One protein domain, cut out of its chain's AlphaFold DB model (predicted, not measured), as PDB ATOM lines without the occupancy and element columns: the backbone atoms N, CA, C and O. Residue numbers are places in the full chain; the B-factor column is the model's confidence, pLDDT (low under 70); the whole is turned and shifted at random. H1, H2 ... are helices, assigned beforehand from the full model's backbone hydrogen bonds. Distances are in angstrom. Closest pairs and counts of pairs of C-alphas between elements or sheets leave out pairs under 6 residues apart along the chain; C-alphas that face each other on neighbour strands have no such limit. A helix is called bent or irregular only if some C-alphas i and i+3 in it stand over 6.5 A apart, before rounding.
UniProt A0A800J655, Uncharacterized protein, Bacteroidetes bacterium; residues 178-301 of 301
ATOM      1  N   GLY A 178      -5.623  49.875 -76.912       34.44
ATOM      2  CA  GLY A 178      -5.541  48.423 -76.883       34.44
ATOM      3  C   GLY A 178      -6.116  47.798 -78.154       34.44
ATOM      4  O   GLY A 178      -7.259  48.056 -78.525       34.44
ATOM      5  N   GLY A 179      -5.320  46.941 -78.792       40.22
ATOM      6  CA  GLY A 179      -5.806  46.033 -79.823       40.22
ATOM      7  C   GLY A 179      -5.987  46.624 -81.221       40.22
ATOM      8  O   GLY A 179      -6.900  46.186 -81.916       40.22
ATOM      9  N   GLN A 180      -5.125  47.543 -81.670       34.78
ATOM     10  CA  GLN A 180      -5.013  47.826 -83.108       34.78
ATOM     11  C   GLN A 180      -4.688  46.517 -83.868       34.78
ATOM     12  O   GLN A 180      -3.674  45.871 -83.579       34.78
ATOM     13  N   PRO A 181      -5.540  46.069 -84.809       36.12
ATOM     14  CA  PRO A 181      -5.257  44.906 -85.638       36.12
ATOM     15  C   PRO A 181      -3.999  45.161 -86.468       36.12
ATOM     16  O   PRO A 181      -3.912  46.154 -87.181       36.12
ATOM     17  N   GLY A 182      -3.028  44.255 -86.383       36.75
ATOM     18  CA  GLY A 182      -1.832  44.298 -87.222       36.75
ATOM     19  C   GLY A 182      -0.643  45.056 -86.640       36.75
ATOM     20  O   GLY A 182       0.390  45.062 -87.289       36.75
ATOM     21  N   ILE A 183      -0.739  45.625 -85.431       38.66
ATOM     22  CA  ILE A 183       0.364  46.330 -84.766       38.66
ATOM     23  C   ILE A 183       0.662  45.662 -83.413       38.66
ATOM     24  O   ILE A 183      -0.206  45.599 -82.548       38.66
ATOM     25  N   GLY A 184       1.877  45.135 -83.226       44.31
ATOM     26  CA  GLY A 184       2.383  44.672 -81.920       44.31
ATOM     27  C   GLY A 184       2.539  43.158 -81.723       44.31
ATOM     28  O   GLY A 184       3.143  42.724 -80.748       44.31
ATOM     29  N   SER A 185       2.056  42.324 -82.640       44.78
ATOM     30  CA  SER A 185       2.053  40.862 -82.462       44.78
ATOM     31  C   SER A 185       3.157  40.116 -83.221       44.78
ATOM     32  O   SER A 185       3.363  38.934 -82.985       44.78
ATOM     33  N   THR A 186       3.893  40.776 -84.113       49.12
ATOM     34  CA  THR A 186       5.157  40.257 -84.684       49.12
ATOM     35  C   THR A 186       6.386  40.979 -84.126       49.12
ATOM     36  O   THR A 186       7.493  40.461 -84.241       49.12
ATOM     37  N   ASP A 187       6.190  42.122 -83.462       60.28
ATOM     38  CA  ASP A 187       7.262  42.923 -82.863       60.28
ATOM     39  C   ASP A 187       7.729  42.364 -81.513       60.28
ATOM     40  O   ASP A 187       8.914  42.385 -81.202       60.28
ATOM     41  N   TRP A 188       6.827  41.736 -80.744       71.25
ATOM     42  CA  TRP A 188       7.149  41.190 -79.417       71.25
ATOM     43  C   TRP A 188       8.322  40.201 -79.434       71.25
ATOM     44  O   TRP A 188       9.086  40.138 -78.472       71.25
ATOM     45  N   ALA A 189       8.449  39.399 -80.497       77.06
ATOM     46  CA  ALA A 189       9.543  38.455 -80.640       77.06
ATOM     47  C   ALA A 189      10.820  39.203 -81.027       77.06
ATOM     48  O   ALA A 189      11.864  38.980 -80.425       77.06
ATOM     49  N   TRP A 190      10.732  40.114 -81.996       78.00
ATOM     50  CA  TRP A 190      11.870  40.870 -82.509       78.00
ATOM     51  C   TRP A 190      12.486  41.788 -81.441       78.00
ATOM     52  O   TRP A 190      13.653  41.602 -81.083       78.00
ATOM     53  N   GLU A 191      11.683  42.687 -80.868       75.81
ATOM     54  CA  GLU A 191      12.055  43.597 -79.778       75.81
ATOM     55  C   GLU A 191      12.301  42.854 -78.470       75.81
ATOM     56  O   GLU A 191      13.252  43.160 -77.758       75.81
ATOM     57  N   GLY A 192      11.502  41.830 -78.154       80.31
ATOM     58  CA  GLY A 192      11.681  41.052 -76.927       80.31
ATOM     59  C   GLY A 192      13.015  40.311 -76.893       80.31
ATOM     60  O   GLY A 192      13.687  40.314 -75.862       80.31
ATOM     61  N   MET A 193      13.435  39.711 -78.014       87.62
ATOM     62  CA  MET A 193      14.755  39.083 -78.118       87.62
ATOM     63  C   MET A 193      15.873  40.116 -77.928       87.62
ATOM     64  O   MET A 193      16.773  39.886 -77.123       87.62
ATOM     65  N   ALA A 194      15.806  41.256 -78.623       85.19
ATOM     66  CA  ALA A 194      16.807  42.320 -78.512       85.19
ATOM     67  C   ALA A 194      16.879  42.904 -77.090       85.19
ATOM     68  O   ALA A 194      17.966  43.047 -76.530       85.19
ATOM     69  N   SER A 195      15.724  43.090 -76.453       84.25
ATOM     70  CA  SER A 195      15.600  43.564 -75.074       84.25
ATOM     71  C   SER A 195      16.219  42.579 -74.082       84.25
ATOM     72  O   SER A 195      16.947  42.963 -73.167       84.25
ATOM     73  N   ALA A 196      15.964  41.278 -74.260       89.25
ATOM     74  CA  ALA A 196      16.559  40.243 -73.423       89.25
ATOM     75  C   ALA A 196      18.083  40.213 -73.577       89.25
ATOM     76  O   ALA A 196      18.803  40.105 -72.583       89.25
ATOM     77  N   VAL A 197      18.580  40.367 -74.808       93.62
ATOM     78  CA  VAL A 197      20.012  40.469 -75.101       93.62
ATOM     79  C   VAL A 197      20.625  41.716 -74.458       93.62
ATOM     80  O   VAL A 197      21.666  41.601 -73.814       93.62
ATOM     81  N   GLN A 198      19.971  42.879 -74.541       91.50
ATOM     82  CA  GLN A 198      20.395  44.107 -73.860       91.50
ATOM     83  C   GLN A 198      20.532  43.901 -72.352       91.50
ATOM     84  O   GLN A 198      21.536  44.302 -71.763       91.50
ATOM     85  N   ILE A 199      19.545  43.259 -71.722       89.38
ATOM     86  CA  ILE A 199      19.569  42.972 -70.284       89.38
ATOM     87  C   ILE A 199      20.733  42.052 -69.952       89.38
ATOM     88  O   ILE A 199      21.528  42.367 -69.072       89.38
ATOM     89  N   ARG A 200      20.882  40.940 -70.676       93.38
ATOM     90  CA  ARG A 200      21.988  39.998 -70.459       93.38
ATOM     91  C   ARG A 200      23.348  40.664 -70.645       93.38
ATOM     92  O   ARG A 200      24.261  40.421 -69.858       93.38
ATOM     93  N   TYR A 201      23.466  41.542 -71.637       94.75
ATOM     94  CA  TYR A 201      24.674  42.317 -71.862       94.75
ATOM     95  C   TYR A 201      24.964  43.273 -70.696       94.75
ATOM     96  O   TYR A 201      26.084  43.297 -70.187       94.75
ATOM     97  N   LEU A 202      23.958  44.019 -70.229       92.50
ATOM     98  CA  LEU A 202      24.055  44.899 -69.061       92.50
ATOM     99  C   LEU A 202      24.501  44.120 -67.818       92.50
ATOM    100  O   LEU A 202      25.434  44.540 -67.129       92.50
ATOM    101  N   GLU A 203      23.857  42.985 -67.539       92.06
ATOM    102  CA  GLU A 203      24.171  42.110 -66.406       92.06
ATOM    103  C   GLU A 203      25.619  41.612 -66.469       92.06
ATOM    104  O   GLU A 203      26.344  41.711 -65.475       92.06
ATOM    105  N   ARG A 204      26.071  41.167 -67.651       93.06
ATOM    106  CA  ARG A 204      27.461  40.760 -67.907       93.06
ATOM    107  C   ARG A 204      28.437  41.915 -67.691       93.06
ATOM    108  O   ARG A 204      29.423  41.753 -66.982       93.06
ATOM    109  N   ALA A 205      28.162  43.080 -68.273       91.88
ATOM    110  CA  ALA A 205      29.056  44.235 -68.223       91.88
ATOM    111  C   ALA A 205      29.205  44.814 -66.806       91.88
ATOM    112  O   ALA A 205      30.244  45.385 -66.479       91.88
ATOM    113  N   ARG A 206      28.173  44.684 -65.962       89.94
ATOM    114  CA  ARG A 206      28.174  45.202 -64.584       89.94
ATOM    115  C   ARG A 206      28.406  44.144 -63.509       89.94
ATOM    116  O   ARG A 206      28.634  44.517 -62.362       89.94
ATOM    117  N   GLY A 207      28.328  42.857 -63.843       88.88
ATOM    118  CA  GLY A 207      28.400  41.767 -62.869       88.88
ATOM    119  C   GLY A 207      27.226  41.761 -61.882       88.88
ATOM    120  O   GLY A 207      27.418  41.485 -60.700       88.88
ATOM    121  N   VAL A 208      26.017  42.111 -62.334       86.38
ATOM    122  CA  VAL A 208      24.810  42.193 -61.486       86.38
ATOM    123  C   VAL A 208      23.623  41.498 -62.138       86.38
ATOM    124  O   VAL A 208      23.570  41.395 -63.353       86.38
ATOM    125  N   THR A 209      22.627  41.099 -61.342       83.06
ATOM    126  CA  THR A 209      21.296  40.728 -61.855       83.06
ATOM    127  C   THR A 209      20.370  41.943 -61.827       83.06
ATOM    128  O   THR A 209      20.055  42.448 -60.737       83.06
ATOM    129  N   PHE A 210      19.897  42.391 -62.985       78.50
ATOM    130  CA  PHE A 210      19.204  43.664 -63.152       78.50
ATOM    131  C   PHE A 210      17.682  43.485 -63.232       78.50
ATOM    132  O   PHE A 210      17.173  42.732 -64.047       78.50
ATOM    133  N   GLU A 211      16.950  44.158 -62.334       72.00
ATOM    134  CA  GLU A 211      15.473  44.238 -62.299       72.00
ATOM    135  C   GLU A 211      14.684  42.923 -62.510       72.00
ATOM    136  O   GLU A 211      13.539  42.943 -62.954       72.00
ATOM    137  N   HIS A 212      15.252  41.780 -62.108       70.88
ATOM    138  CA  HIS A 212      14.619  40.464 -62.252       70.88
ATOM    139  C   HIS A 212      13.199  40.413 -61.645       70.88
ATOM    140  O   HIS A 212      13.029  40.759 -60.465       70.88
ATOM    141  N   PRO A 213      12.179  39.920 -62.376       64.31
ATOM    142  CA  PRO A 213      10.777  40.094 -61.992       64.31
ATOM    143  C   PRO A 213      10.378  39.399 -60.690       64.31
ATOM    144  O   PRO A 213       9.520  39.896 -59.968       64.31
ATOM    145  N   TYR A 214      11.037  38.304 -60.305       65.00
ATOM    146  CA  TYR A 214      10.776  37.655 -59.009       65.00
ATOM    147  C   TYR A 214      11.337  38.395 -57.786       65.00
ATOM    148  O   TYR A 214      11.091  37.972 -56.661       65.00
ATOM    149  N   LYS A 215      12.047  39.516 -57.969       70.69
ATOM    150  CA  LYS A 215      12.477  40.371 -56.851       70.69
ATOM    151  C   LYS A 215      11.371  41.321 -56.372       70.69
ATOM    152  O   LYS A 215      11.506  41.900 -55.299       70.69
ATOM    153  N   ASN A 216      10.292  41.496 -57.144       67.44
ATOM    154  CA  ASN A 216       9.183  42.386 -56.803       67.44
ATOM    155  C   ASN A 216       7.859  41.869 -57.411       67.44
ATOM    156  O   ASN A 216       7.762  41.772 -58.633       67.44
ATOM    157  N   PRO A 217       6.804  41.609 -56.614       67.44
ATOM    158  CA  PRO A 217       5.494  41.191 -57.125       67.44
ATOM    159  C   PRO A 217       4.906  42.105 -58.213       67.44
ATOM    160  O   PRO A 217       4.213  41.626 -59.106       67.44
ATOM    161  N   GLN A 218       5.207  43.406 -58.177       67.50
ATOM    162  CA  GLN A 218       4.797  44.355 -59.216       67.50
ATOM    163  C   GLN A 218       5.541  44.114 -60.535       67.50
ATOM    164  O   GLN A 218       4.947  44.244 -61.600       67.50
ATOM    165  N   PHE A 219       6.813  43.713 -60.476       67.81
ATOM    166  CA  PHE A 219       7.595  43.371 -61.664       67.81
ATOM    167  C   PHE A 219       7.111  42.046 -62.250       67.81
ATOM    168  O   PHE A 219       6.893  41.956 -63.450       67.81
ATOM    169  N   ALA A 220       6.826  41.053 -61.404       69.06
ATOM    170  CA  ALA A 220       6.196  39.812 -61.845       69.06
ATOM    171  C   ALA A 220       4.830  40.050 -62.515       69.06
ATOM    172  O   ALA A 220       4.526  39.419 -63.525       69.06
ATOM    173  N   ALA A 221       4.011  40.967 -61.986       68.69
ATOM    174  CA  ALA A 221       2.736  41.343 -62.598       68.69
ATOM    175  C   ALA A 221       2.920  42.071 -63.943       68.69
ATOM    176  O   ALA A 221       2.178  41.797 -64.882       68.69
ATOM    177  N   TRP A 222       3.919  42.955 -64.047       66.19
ATOM    178  CA  TRP A 222       4.259  43.648 -65.292       66.19
ATOM    179  C   TRP A 222       4.763  42.694 -66.371       66.19
ATOM    180  O   TRP A 222       4.298  42.740 -67.496       66.19
ATOM    181  N   THR A 223       5.661  41.777 -66.033       67.94
ATOM    182  CA  THR A 223       6.159  40.763 -66.962       67.94
ATOM    183  C   THR A 223       5.039  39.850 -67.473       67.94
ATOM    184  O   THR A 223       4.881  39.659 -68.675       67.94
ATOM    185  N   ARG A 224       4.166  39.372 -66.574       65.38
ATOM    186  CA  ARG A 224       3.013  38.533 -66.946       65.38
ATOM    187  C   ARG A 224       2.023  39.220 -67.887       65.38
ATOM    188  O   ARG A 224       1.324  38.520 -68.609       65.38
ATOM    189  N   TYR A 225       1.958  40.552 -67.874       63.72
ATOM    190  CA  TYR A 225       1.133  41.326 -68.803       63.72
ATOM    191  C   TYR A 225       1.572  41.113 -70.262       63.72
ATOM    192  O   TYR A 225       0.745  41.028 -71.161       63.72
ATOM    193  N   PHE A 226       2.869  40.998 -70.530       60.88
ATOM    194  CA  PHE A 226       3.351  40.793 -71.900       60.88
ATOM    195  C   PHE A 226       3.441  39.314 -72.275       60.88
ATOM    196  O   PHE A 226       3.319  38.970 -73.446       60.88
ATOM    197  N   ASP A 227       3.578  38.436 -71.284       59.34
ATOM    198  CA  ASP A 227       3.738  37.001 -71.512       59.34
ATOM    199  C   ASP A 227       2.401  36.242 -71.665       59.34
ATOM    200  O   ASP A 227       2.417  35.033 -71.901       59.34
ATOM    201  N   HIS A 228       1.225  36.881 -71.527       55.91
ATOM    202  CA  HIS A 228      -0.051  36.152 -71.560       55.91
ATOM    203  C   HIS A 228      -1.208  36.806 -72.356       55.91
ATOM    204  O   HIS A 228      -1.798  37.783 -71.901       55.91
ATOM    205  N   PRO A 229      -1.694  36.168 -73.443       57.12
ATOM    206  CA  PRO A 229      -1.054  35.054 -74.139       57.12
ATOM    207  C   PRO A 229       0.211  35.534 -74.871       57.12
ATOM    208  O   PRO A 229       0.180  36.581 -75.505       57.12
ATOM    209  N   VAL A 230       1.293  34.745 -74.831       58.78
ATOM    210  CA  VAL A 230       2.603  35.063 -75.453       58.78
ATOM    211  C   VAL A 230       2.480  35.542 -76.911       58.78
ATOM    212  O   VAL A 230       3.198  36.432 -77.344       58.78
ATOM    213  N   HIS A 231       1.536  34.982 -77.674       52.56
ATOM    214  CA  HIS A 231       1.313  35.315 -79.087       52.56
ATOM    215  C   HIS A 231       0.448  36.568 -79.309       52.56
ATOM    216  O   HIS A 231       0.239  36.989 -80.447       52.56
ATOM    217  N   GLN A 232      -0.132  37.129 -78.246       54.22
ATOM    218  CA  GLN A 232      -1.079  38.230 -78.331       54.22
ATOM    219  C   GLN A 232      -1.217  38.950 -76.979       54.22
ATOM    220  O   GLN A 232      -2.247  38.784 -76.325       54.22
ATOM    221  N   PRO A 233      -0.233  39.762 -76.544       53.00
ATOM    222  CA  PRO A 233      -0.351  40.557 -75.322       53.00
ATOM    223  C   PRO A 233      -1.471  41.602 -75.477       53.00
ATOM    224  O   PRO A 233      -1.260  42.761 -75.821       53.00
ATOM    225  N   ARG A 234      -2.720  41.162 -75.302       51.34
ATOM    226  CA  ARG A 234      -3.947  41.948 -75.402       51.34
ATOM    227  C   ARG A 234      -4.406  42.240 -74.001       51.34
ATOM    228  O   ARG A 234      -5.214  41.515 -73.422       51.34
ATOM    229  N   HIS A 235      -3.936  43.351 -73.481       49.31
ATOM    230  CA  HIS A 235      -4.509  43.880 -72.269       49.31
ATOM    231  C   HIS A 235      -4.896  45.334 -72.474       49.31
ATOM    232  O   HIS A 235      -4.223  46.118 -73.136       49.31
ATOM    233  N   SER A 236      -6.056  45.661 -71.920       44.12
ATOM    234  CA  SER A 236      -6.725  46.949 -72.045       44.12
ATOM    235  C   SER A 236      -6.233  47.980 -71.027       44.12
ATOM    236  O   SER A 236      -6.714  49.111 -71.034       44.12
ATOM    237  N   LYS A 237      -5.317  47.609 -70.117       50.88
ATOM    238  CA  LYS A 237      -4.910  48.481 -69.010       50.88
ATOM    239  C   LYS A 237      -3.515  48.149 -68.480       50.88
ATOM    240  O   LYS A 237      -3.349  47.152 -67.785       50.88
ATOM    241  N   LEU A 238      -2.542  49.015 -68.770       54.69
ATOM    242  CA  LEU A 238      -1.196  48.937 -68.196       54.69
ATOM    243  C   LEU A 238      -1.271  48.919 -66.653       54.69
ATOM    244  O   LEU A 238      -2.080  49.658 -66.080       54.69
ATOM    245  N   PRO A 239      -0.447  48.112 -65.959       52.12
ATOM    246  CA  PRO A 239      -0.342  48.169 -64.504       52.12
ATOM    247  C   PRO A 239      -0.006  49.595 -64.036       52.12
ATOM    248  O   PRO A 239       0.904  50.234 -64.554       52.12
ATOM    249  N   THR A 240      -0.743  50.111 -63.051       49.97
ATOM    250  CA  THR A 240      -0.834  51.556 -62.767       49.97
ATOM    251  C   THR A 240       0.362  52.203 -62.054       49.97
ATOM    252  O   THR A 240       0.288  53.389 -61.764       49.97
ATOM    253  N   ASN A 241       1.474  51.500 -61.803       49.38
ATOM    254  CA  ASN A 241       2.597  52.037 -61.014       49.38
ATOM    255  C   ASN A 241       3.964  51.714 -61.662       49.38
ATOM    256  O   ASN A 241       4.639  50.768 -61.255       49.38
ATOM    257  N   SER A 242       4.401  52.482 -62.665       49.28
ATOM    258  CA  SER A 242       5.663  52.238 -63.385       49.28
ATOM    259  C   SER A 242       6.866  52.936 -62.723       49.28
ATOM    260  O   SER A 242       7.324  53.979 -63.176       49.28
ATOM    261  N   THR A 243       7.426  52.345 -61.662       50.59
ATOM    262  CA  THR A 243       8.833  52.626 -61.260       50.59
ATOM    263  C   THR A 243       9.839  51.786 -62.057       50.59
ATOM    264  O   THR A 243      11.030  51.763 -61.752       50.59
ATOM    265  N   LEU A 244       9.341  51.070 -63.065       54.56
ATOM    266  CA  LEU A 244      10.092  50.207 -63.957       54.56
ATOM    267  C   LEU A 244      10.883  51.031 -64.962       54.56
ATOM    268  O   LEU A 244      10.350  51.950 -65.578       54.56
ATOM    269  N   SER A 245      12.135  50.636 -65.176       52.91
ATOM    270  CA  SER A 245      12.966  51.174 -66.250       52.91
ATOM    271  C   SER A 245      12.658  50.553 -67.621       52.91
ATOM    272  O   SER A 245      13.441  50.707 -68.546       52.91
ATOM    273  N   TRP A 246      11.549  49.827 -67.767       56.44
ATOM    274  CA  TRP A 246      11.224  49.088 -68.986       56.44
ATOM    275  C   TRP A 246       9.962  49.657 -69.619       56.44
ATOM    276  O   TRP A 246       8.877  49.593 -69.040       56.44
ATOM    277  N   TYR A 247      10.121  50.220 -70.815       53.31
ATOM    278  CA  TYR A 247       9.006  50.665 -71.644       53.31
ATOM    279  C   TYR A 247       8.244  49.443 -72.182       53.31
ATOM    280  O   TYR A 247       8.824  48.375 -72.353       53.31
ATOM    281  N   CYS A 248       6.943  49.550 -72.449       50.06
ATOM    282  CA  CYS A 248       6.124  48.378 -72.780       50.06
ATOM    283  C   CYS A 248       6.412  47.735 -74.158       50.06
ATOM    284  O   CYS A 248       6.008  46.597 -74.365       50.06
ATOM    285  N   GLY A 249       7.201  48.376 -75.034       49.97
ATOM    286  CA  GLY A 249       7.849  47.726 -76.194       49.97
ATOM    287  C   GLY A 249       8.886  46.658 -75.820       49.97
ATOM    288  O   GLY A 249       9.100  45.705 -76.554       49.97
ATOM    289  N   TYR A 250       9.465  46.771 -74.626       53.22
ATOM    290  CA  TYR A 250      10.454  45.835 -74.096       53.22
ATOM    291  C   TYR A 250       9.782  44.717 -73.294       53.22
ATOM    292  O   TYR A 250      10.430  43.751 -72.923       53.22
ATOM    293  N   GLY A 251       8.485  44.815 -72.992       57.66
ATOM    294  CA  GLY A 251       7.821  43.990 -71.981       57.66
ATOM    295  C   GLY A 251       7.869  42.475 -72.217       57.66
ATOM    296  O   GLY A 251       7.818  41.720 -71.248       57.66
ATOM    297  N   SER A 252       8.033  42.030 -73.464       68.94
ATOM    298  CA  SER A 252       8.178  40.616 -73.835       68.94
ATOM    299  C   SER A 252       9.591  40.047 -73.642       68.94
ATOM    300  O   SER A 252       9.843  38.891 -73.985       68.94
ATOM    301  N   TRP A 253      10.534  40.827 -73.098       77.94
ATOM    302  CA  TRP A 253      11.920  40.396 -72.894       77.94
ATOM    303  C   TRP A 253      12.040  39.171 -71.986       77.94
ATOM    304  O   TRP A 253      12.949  38.356 -72.155       77.94
ATOM    305  N   TYR A 254      11.141  39.025 -71.008       80.62
ATOM    306  CA  TYR A 254      11.320  38.025 -69.962       80.62
ATOM    307  C   TYR A 254      11.162  36.597 -70.465       80.62
ATOM    308  O   TYR A 254      11.944  35.740 -70.059       80.62
ATOM    309  N   PHE A 255      10.215  36.345 -71.372       82.38
ATOM    310  CA  PHE A 255      10.097  35.046 -72.026       82.38
ATOM    311  C   PHE A 255      11.446  34.610 -72.620       82.38
ATOM    312  O   PHE A 255      11.949  33.534 -72.299       82.38
ATOM    313  N   TRP A 256      12.084  35.475 -73.411       88.19
ATOM    314  CA  TRP A 256      13.377  35.192 -74.040       88.19
ATOM    315  C   TRP A 256      14.509  35.052 -73.022       88.19
ATOM    316  O   TRP A 256      15.333  34.148 -73.133       88.19
ATOM    317  N   TYR A 257      14.527  35.907 -72.002       89.31
ATOM    318  CA  TYR A 257      15.493  35.825 -70.911       89.31
ATOM    319  C   TYR A 257      15.405  34.488 -70.170       89.31
ATOM    320  O   TYR A 257      16.436  33.850 -69.952       89.31
ATOM    321  N   ALA A 258      14.195  34.055 -69.811       88.62
ATOM    322  CA  ALA A 258      13.944  32.808 -69.098       88.62
ATOM    323  C   ALA A 258      14.254  31.580 -69.965       88.62
ATOM    324  O   ALA A 258      14.875  30.641 -69.473       88.62
ATOM    325  N   MET A 259      13.909  31.606 -71.260       91.25
ATOM    326  CA  MET A 259      14.334  30.564 -72.202       91.25
ATOM    327  C   MET A 259      15.860  30.443 -72.251       91.25
ATOM    328  O   MET A 259      16.379  29.332 -72.244       91.25
ATOM    329  N   GLY A 260      16.577  31.569 -72.215       93.94
ATOM    330  CA  GLY A 260      18.033  31.586 -72.106       93.94
ATOM    331  C   GLY A 260      18.557  30.888 -70.852       93.94
ATOM    332  O   GLY A 260      19.446  30.052 -70.962       93.94
ATOM    333  N   ASP A 261      17.985  31.168 -69.675       92.94
ATOM    334  CA  ASP A 261      18.376  30.483 -68.426       92.94
ATOM    335  C   ASP A 261      18.052  28.985 -68.433       92.94
ATOM    336  O   ASP A 261      18.703  28.222 -67.727       92.94
ATOM    337  N   MET A 262      17.037  28.560 -69.189       94.44
ATOM    338  CA  MET A 262      16.684  27.145 -69.307       94.44
ATOM    339  C   MET A 262      17.584  26.385 -70.285       94.44
ATOM    340  O   MET A 262      17.752  25.180 -70.126       94.44
ATOM    341  N   LEU A 263      18.092  27.060 -71.319       94.69
ATOM    342  CA  LEU A 263      18.791  26.434 -72.445       94.69
ATOM    343  C   LEU A 263      20.312  26.638 -72.421       94.69
ATOM    344  O   LEU A 263      20.999  26.042 -73.245       94.69
ATOM    345  N   GLY A 264      20.842  27.477 -71.527       93.81
ATOM    346  CA  GLY A 264      22.266  27.806 -71.498       93.81
ATOM    347  C   GLY A 264      22.838  28.001 -70.098       93.81
ATOM    348  O   GLY A 264      22.218  28.627 -69.235       93.81
ATOM    349  N   ASP A 265      24.071  27.533 -69.908       91.88
ATOM    350  CA  ASP A 265      24.804  27.626 -68.643       91.88
ATOM    351  C   ASP A 265      25.763  28.828 -68.630       91.88
ATOM    352  O   ASP A 265      25.959  29.486 -67.603       91.88
ATOM    353  N   THR A 266      26.329  29.163 -69.789       93.50
ATOM    354  CA  THR A 266      27.249  30.291 -69.987       93.50
ATOM    355  C   THR A 266      26.532  31.552 -70.493       93.50
ATOM    356  O   THR A 266      25.453  31.463 -71.083       93.50
ATOM    357  N   PRO A 267      27.101  32.763 -70.300       92.94
ATOM    358  CA  PRO A 267      26.534  33.995 -70.856       92.94
ATOM    359  C   PRO A 267      26.278  33.929 -72.367       92.94
ATOM    360  O   PRO A 267      25.274  34.455 -72.837       92.94
ATOM    361  N   GLU A 268      27.173  33.289 -73.118       94.44
ATOM    362  CA  GLU A 268      27.059  33.087 -74.561       94.44
ATOM    363  C   GLU A 268      25.904  32.141 -74.909       94.44
ATOM    364  O   GLU A 268      25.090  32.475 -75.765       94.44
ATOM    365  N   GLU A 269      25.764  31.001 -74.227       94.31
ATOM    366  CA  GLU A 269      24.672  30.043 -74.477       94.31
ATOM    367  C   GLU A 269      23.295  30.631 -74.142       94.31
ATOM    368  O   GLU A 269      22.333  30.428 -74.890       94.31
ATOM    369  N   LYS A 270      23.212  31.441 -73.077       95.19
ATOM    370  CA  LYS A 270      21.973  32.108 -72.636       95.19
ATOM    371  C   LYS A 270      21.368  33.049 -73.674       95.19
ATOM    372  O   LYS A 270      20.194  33.393 -73.561       95.19
ATOM    373  N   ILE A 271      22.139  33.471 -74.674       96.81
ATOM    374  CA  ILE A 271      21.615  34.174 -75.852       96.81
ATOM    375  C   ILE A 271      21.750  33.339 -77.128       96.81
ATOM    376  O   ILE A 271      20.942  33.487 -78.040       96.81
ATOM    377  N   GLY A 272      22.724  32.429 -77.194       96.31
ATOM    378  CA  GLY A 272      23.060  31.640 -78.375       96.31
ATOM    379  C   GLY A 272      21.904  30.790 -78.887       96.31
ATOM    380  O   GLY A 272      21.799  30.590 -80.096       96.31
ATOM    381  N   PHE A 273      20.976  30.377 -78.016       95.62
ATOM    382  CA  PHE A 273      19.767  29.647 -78.415       95.62
ATOM    383  C   PHE A 273      18.914  30.405 -79.458       95.62
ATOM    384  O   PHE A 273      18.254  29.796 -80.307       95.62
ATOM    385  N   LEU A 274      18.960  31.743 -79.446       95.50
ATOM    386  CA  LEU A 274      18.215  32.588 -80.378       95.50
ATOM    387  C   LEU A 274      18.653  32.368 -81.830       95.50
ATOM    388  O   LEU A 274      17.846  32.548 -82.742       95.50
ATOM    389  N   GLN A 275      19.886  31.913 -82.079       94.69
ATOM    390  CA  GLN A 275      20.336  31.613 -83.439       94.69
ATOM    391  C   GLN A 275      19.488  30.509 -84.092       94.69
ATOM    392  O   GLN A 275      19.233  30.559 -85.299       94.69
ATOM    393  N   TYR A 276      19.019  29.531 -83.305       94.44
ATOM    394  CA  TYR A 276      18.180  28.433 -83.791       94.44
ATOM    395  C   TYR A 276      16.774  28.924 -84.119       94.44
ATOM    396  O   TYR A 276      16.207  28.510 -85.129       94.44
ATOM    397  N   VAL A 277      16.249  29.849 -83.311       91.62
ATOM    398  CA  VAL A 277      14.980  30.547 -83.555       91.62
ATOM    399  C   VAL A 277      15.038  31.358 -84.843       91.62
ATOM    400  O   VAL A 277      14.211  31.180 -85.736       91.62
ATOM    401  N   LEU A 278      16.064  32.194 -84.992       88.75
ATOM    402  CA  LEU A 278      16.243  33.031 -86.175       88.75
ATOM    403  C   LEU A 278      16.460  32.186 -87.445       88.75
ATOM    404  O   LEU A 278      15.904  32.498 -88.502       88.75
ATOM    405  N   SER A 279      17.185  31.069 -87.337       90.19
ATOM    406  CA  SER A 279      17.480  30.158 -88.456       90.19
ATOM    407  C   SER A 279      16.388  29.127 -88.754       90.19
ATOM    408  O   SER A 279      16.514  28.383 -89.730       90.19
ATOM    409  N   ALA A 280      15.347  29.018 -87.925       89.38
ATOM    410  CA  ALA A 280      14.301  28.018 -88.117       89.38
ATOM    411  C   ALA A 280      13.578  28.221 -89.465       89.38
ATOM    412  O   ALA A 280      13.383  29.363 -89.886       89.38
ATOM    413  N   PRO A 281      13.188  27.146 -90.172       82.38
ATOM    414  CA  PRO A 281      12.395  27.261 -91.389       82.38
ATOM    415  C   PRO A 281      11.004  27.827 -91.073       82.38
ATOM    416  O   PRO A 281      10.513  27.691 -89.954       82.38
ATOM    417  N   GLY A 282      10.371  28.418 -92.082       73.06
ATOM    418  CA  GLY A 282       9.096  29.118 -91.939       73.06
ATOM    419  C   GLY A 282       9.267  30.629 -92.023       73.06
ATOM    420  O   GLY A 282      10.371  31.167 -91.880       73.06
ATOM    421  N   ASP A 283       8.162  31.305 -92.304       72.00
ATOM    422  CA  ASP A 283       8.086  32.755 -92.281       72.00
ATOM    423  C   ASP A 283       7.603  33.243 -90.905       72.00
ATOM    424  O   ASP A 283       7.465  32.484 -89.943       72.00
ATOM    425  N   TRP A 284       7.414  34.549 -90.801       69.75
ATOM    426  CA  TRP A 284       6.930  35.208 -89.596       69.75
ATOM    427  C   TRP A 284       5.410  35.457 -89.643       69.75
ATOM    428  O   TRP A 284       4.911  36.328 -88.928       69.75
ATOM    429  N   SER A 285       4.673  34.718 -90.487       66.88
ATOM    430  CA  SER A 285       3.204  34.719 -90.484       66.88
ATOM    431  C   SER A 285       2.659  34.154 -89.170       66.88
ATOM    432  O   SER A 285       3.388  33.508 -88.413       66.88
ATOM    433  N   ASP A 286       1.397  34.462 -88.850       67.00
ATOM    434  CA  ASP A 286       0.736  34.029 -87.610       67.00
ATOM    435  C   ASP A 286       1.601  34.256 -86.358       67.00
ATOM    436  O   ASP A 286       1.775  33.383 -85.504       67.00
ATOM    437  N   TYR A 287       2.192  35.453 -86.276       67.06
ATOM    438  CA  TYR A 287       3.050  35.888 -85.166       67.06
ATOM    439  C   TYR A 287       4.369  35.108 -85.041       67.06
ATOM    440  O   TYR A 287       5.036  35.162 -84.008       67.06
ATOM    441  N   GLY A 288       4.757  34.383 -86.093       73.75
ATOM    442  CA  GLY A 288       5.972  33.579 -86.159       73.75
ATOM    443  C   GLY A 288       5.933  32.311 -85.312       73.75
ATOM    444  O   GLY A 288       6.962  31.655 -85.183       73.75
ATOM    445  N   ILE A 289       4.786  31.929 -84.737       78.38
ATOM    446  CA  ILE A 289       4.706  30.874 -83.711       78.38
ATOM    447  C   ILE A 289       5.283  29.539 -84.185       78.38
ATOM    448  O   ILE A 289       6.041  28.915 -83.447       78.38
ATOM    449  N   ALA A 290       4.993  29.122 -85.418       82.00
ATOM    450  CA  ALA A 290       5.538  27.882 -85.970       82.00
ATOM    451  C   ALA A 290       7.073  27.924 -86.090       82.00
ATOM    452  O   ALA A 290       7.755  26.957 -85.747       82.00
ATOM    453  N   LYS A 291       7.624  29.064 -86.529       84.81
ATOM    454  CA  LYS A 291       9.071  29.295 -86.606       84.81
ATOM    455  C   LYS A 291       9.700  29.302 -85.208       84.81
ATOM    456  O   LYS A 291      10.737  28.670 -85.008       84.81
ATOM    457  N   LEU A 292       9.061  29.967 -84.242       86.19
ATOM    458  CA  LEU A 292       9.512  30.018 -82.851       86.19
ATOM    459  C   LEU A 292       9.533  28.624 -82.211       86.19
ATOM    460  O   LEU A 292      10.563  28.231 -81.673       86.19
ATOM    461  N   ASP A 293       8.446  27.854 -82.317       88.25
ATOM    462  CA  ASP A 293       8.369  26.480 -81.796       88.25
ATOM    463  C   ASP A 293       9.447  25.588 -82.428       88.25
ATOM    464  O   ASP A 293      10.215  24.942 -81.713       88.25
ATOM    465  N   ALA A 294       9.587  25.614 -83.757       90.75
ATOM    466  CA  ALA A 294      10.616  24.844 -84.453       90.75
ATOM    467  C   ALA A 294      12.037  25.225 -84.005       90.75
ATOM    468  O   ALA A 294      12.894  24.355 -83.842       90.75
ATOM    469  N   GLY A 295      12.291  26.516 -83.800       92.94
ATOM    470  CA  GLY A 295      13.568  27.032 -83.330       92.94
ATOM    471  C   GLY A 295      13.901  26.640 -81.896       92.94
ATOM    472  O   GLY A 295      14.994  26.143 -81.637       92.94
ATOM    473  N   LEU A 296      12.949  26.804 -80.976       92.62
ATOM    474  CA  LEU A 296      13.119  26.441 -79.569       92.62
ATOM    475  C   LEU A 296      13.293  24.928 -79.395       92.62
ATOM    476  O   LEU A 296      14.146  24.498 -78.624       92.62
ATOM    477  N   ARG A 297      12.566  24.106 -80.164       93.50
ATOM    478  CA  ARG A 297      12.770  22.646 -80.180       93.50
ATOM    479  C   ARG A 297      14.170  22.254 -80.631       93.50
ATOM    480  O   ARG A 297      14.697  21.275 -80.124       93.50
ATOM    481  N   ARG A 298      14.742  22.978 -81.596       94.06
ATOM    482  CA  ARG A 298      16.116  22.740 -82.064       94.06
ATOM    483  C   ARG A 298      17.150  23.176 -81.040       94.06
ATOM    484  O   ARG A 298      18.152  22.498 -80.905       94.06
ATOM    485  N   ALA A 299      16.905  24.278 -80.338       93.50
ATOM    486  CA  ALA A 299      17.803  24.754 -79.294       93.50
ATOM    487  C   ALA A 299      17.850  23.836 -78.059       93.50
ATOM    488  O   ALA A 299      18.817  23.878 -77.314       93.50
ATOM    489  N   ALA A 300      16.806  23.035 -77.831       91.44
ATOM    490  CA  ALA A 300      16.704  22.115 -76.697       91.44
ATOM    491  C   ALA A 300      17.274  20.703 -76.962       91.44
ATOM    492  O   ALA A 300      17.084  19.816 -76.127       91.44
ATOM    493  N   GLN A 301      17.886  20.468 -78.129       86.69
ATOM    494  CA  GLN A 301      18.494  19.189 -78.530       86.69
ATOM    495  C   GLN A 301      20.007  19.234 -78.368       86.69
ATOM    496  O   GLN A 301      20.556  18.197 -77.936       86.69
TER     497      GLN A 301
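AT A GLANCE: This is residues 178 to 301 of the 301 residues of an uncharacterized protein of Bacteroidetes bacterium (UniProt A0A800J655). The long helix H1 lies as a bar along one broad face of a flat body, and H3 packs on its residues 191 to 200 at a steep angle, with H2 near the first end of H3 and, on the side away from H2, the short H4 packed on H3, followed by H5 and H6, which cross each other. The long stretch with no named element, residues 228 to 252, swings wide round H2 before it comes back to H3. The printed part has 124 residues, with six named helices in the order H1, H2, H3, H4, H5, H6 and no named strand; the class is all helix. It is compact, with a radius of gyration of the C-alphas of 14.5 A, and spans 41 by 40 by 18 A.

IN THESE COORDINATES: H1 is residues 187 to 206, 27.9 A long from first to last C-alpha, beginning at C-alpha 187 (7.262, 42.923, -82.863). H2 is residues 217 to 227, 15.1 A long. H3 is residues 253 to 263, 15.6 A long, with C-alpha 253 at (11.920, 40.396, -72.894). H4 is residues 269 to 272 and H5 is residues 274 to 279. H6 is residues 286 to 299, 21.1 A long, ending at C-alpha 299 (17.803, 24.754, -79.294); it is irregular, with C-alphas 287 and 290 8.4 A apart.

HOW THE PARTS SIT: H3 is the hub, touching H1, H2 and H4. H1 touches H3 with residues 191 to 200 alone, at a steep tilt of 67 degrees, the same way; the closest C-alphas are those of Gly 192 and Trp 253, 4.1 A apart. H2 and H3 only just touch, with 3 pairs of C-alphas within 8 A, the closest those of Thr 223 and Tyr 254 at 6.6 A, and stand about perpendicular at 89 degrees. H3 touches H4, closest at the C-alphas of Gly 260 and Lys 270, 4.0 A. H4 and H5 meet only through their link. H5 touches H6 at a steep tilt of 66 degrees, opposite ways, with the C-alphas of Val 277 and Gly 295 closest at 3.8 A. H1 and H6 are near each other, while H2 and H6 are apart. Every O i to N i+4 pair is within hydrogen-bond range in H1, H3 and H5; in H2 it is 6 of 7 and in H6 8 of 10, and H4 is too short for such a pair.

THE WHOLE: The two C-alphas farthest apart are those of Thr 240 and Gln 301, 40.9 A. The printed part has no cut and ends at residue 301, the chain's last residue. The link from H2 to H3, 25 residues, is long. Mean pLDDT of the printed part is 73.9; residues 178 to 187, 213 to 214, 216 to 252 and 284 to 287 are under 70.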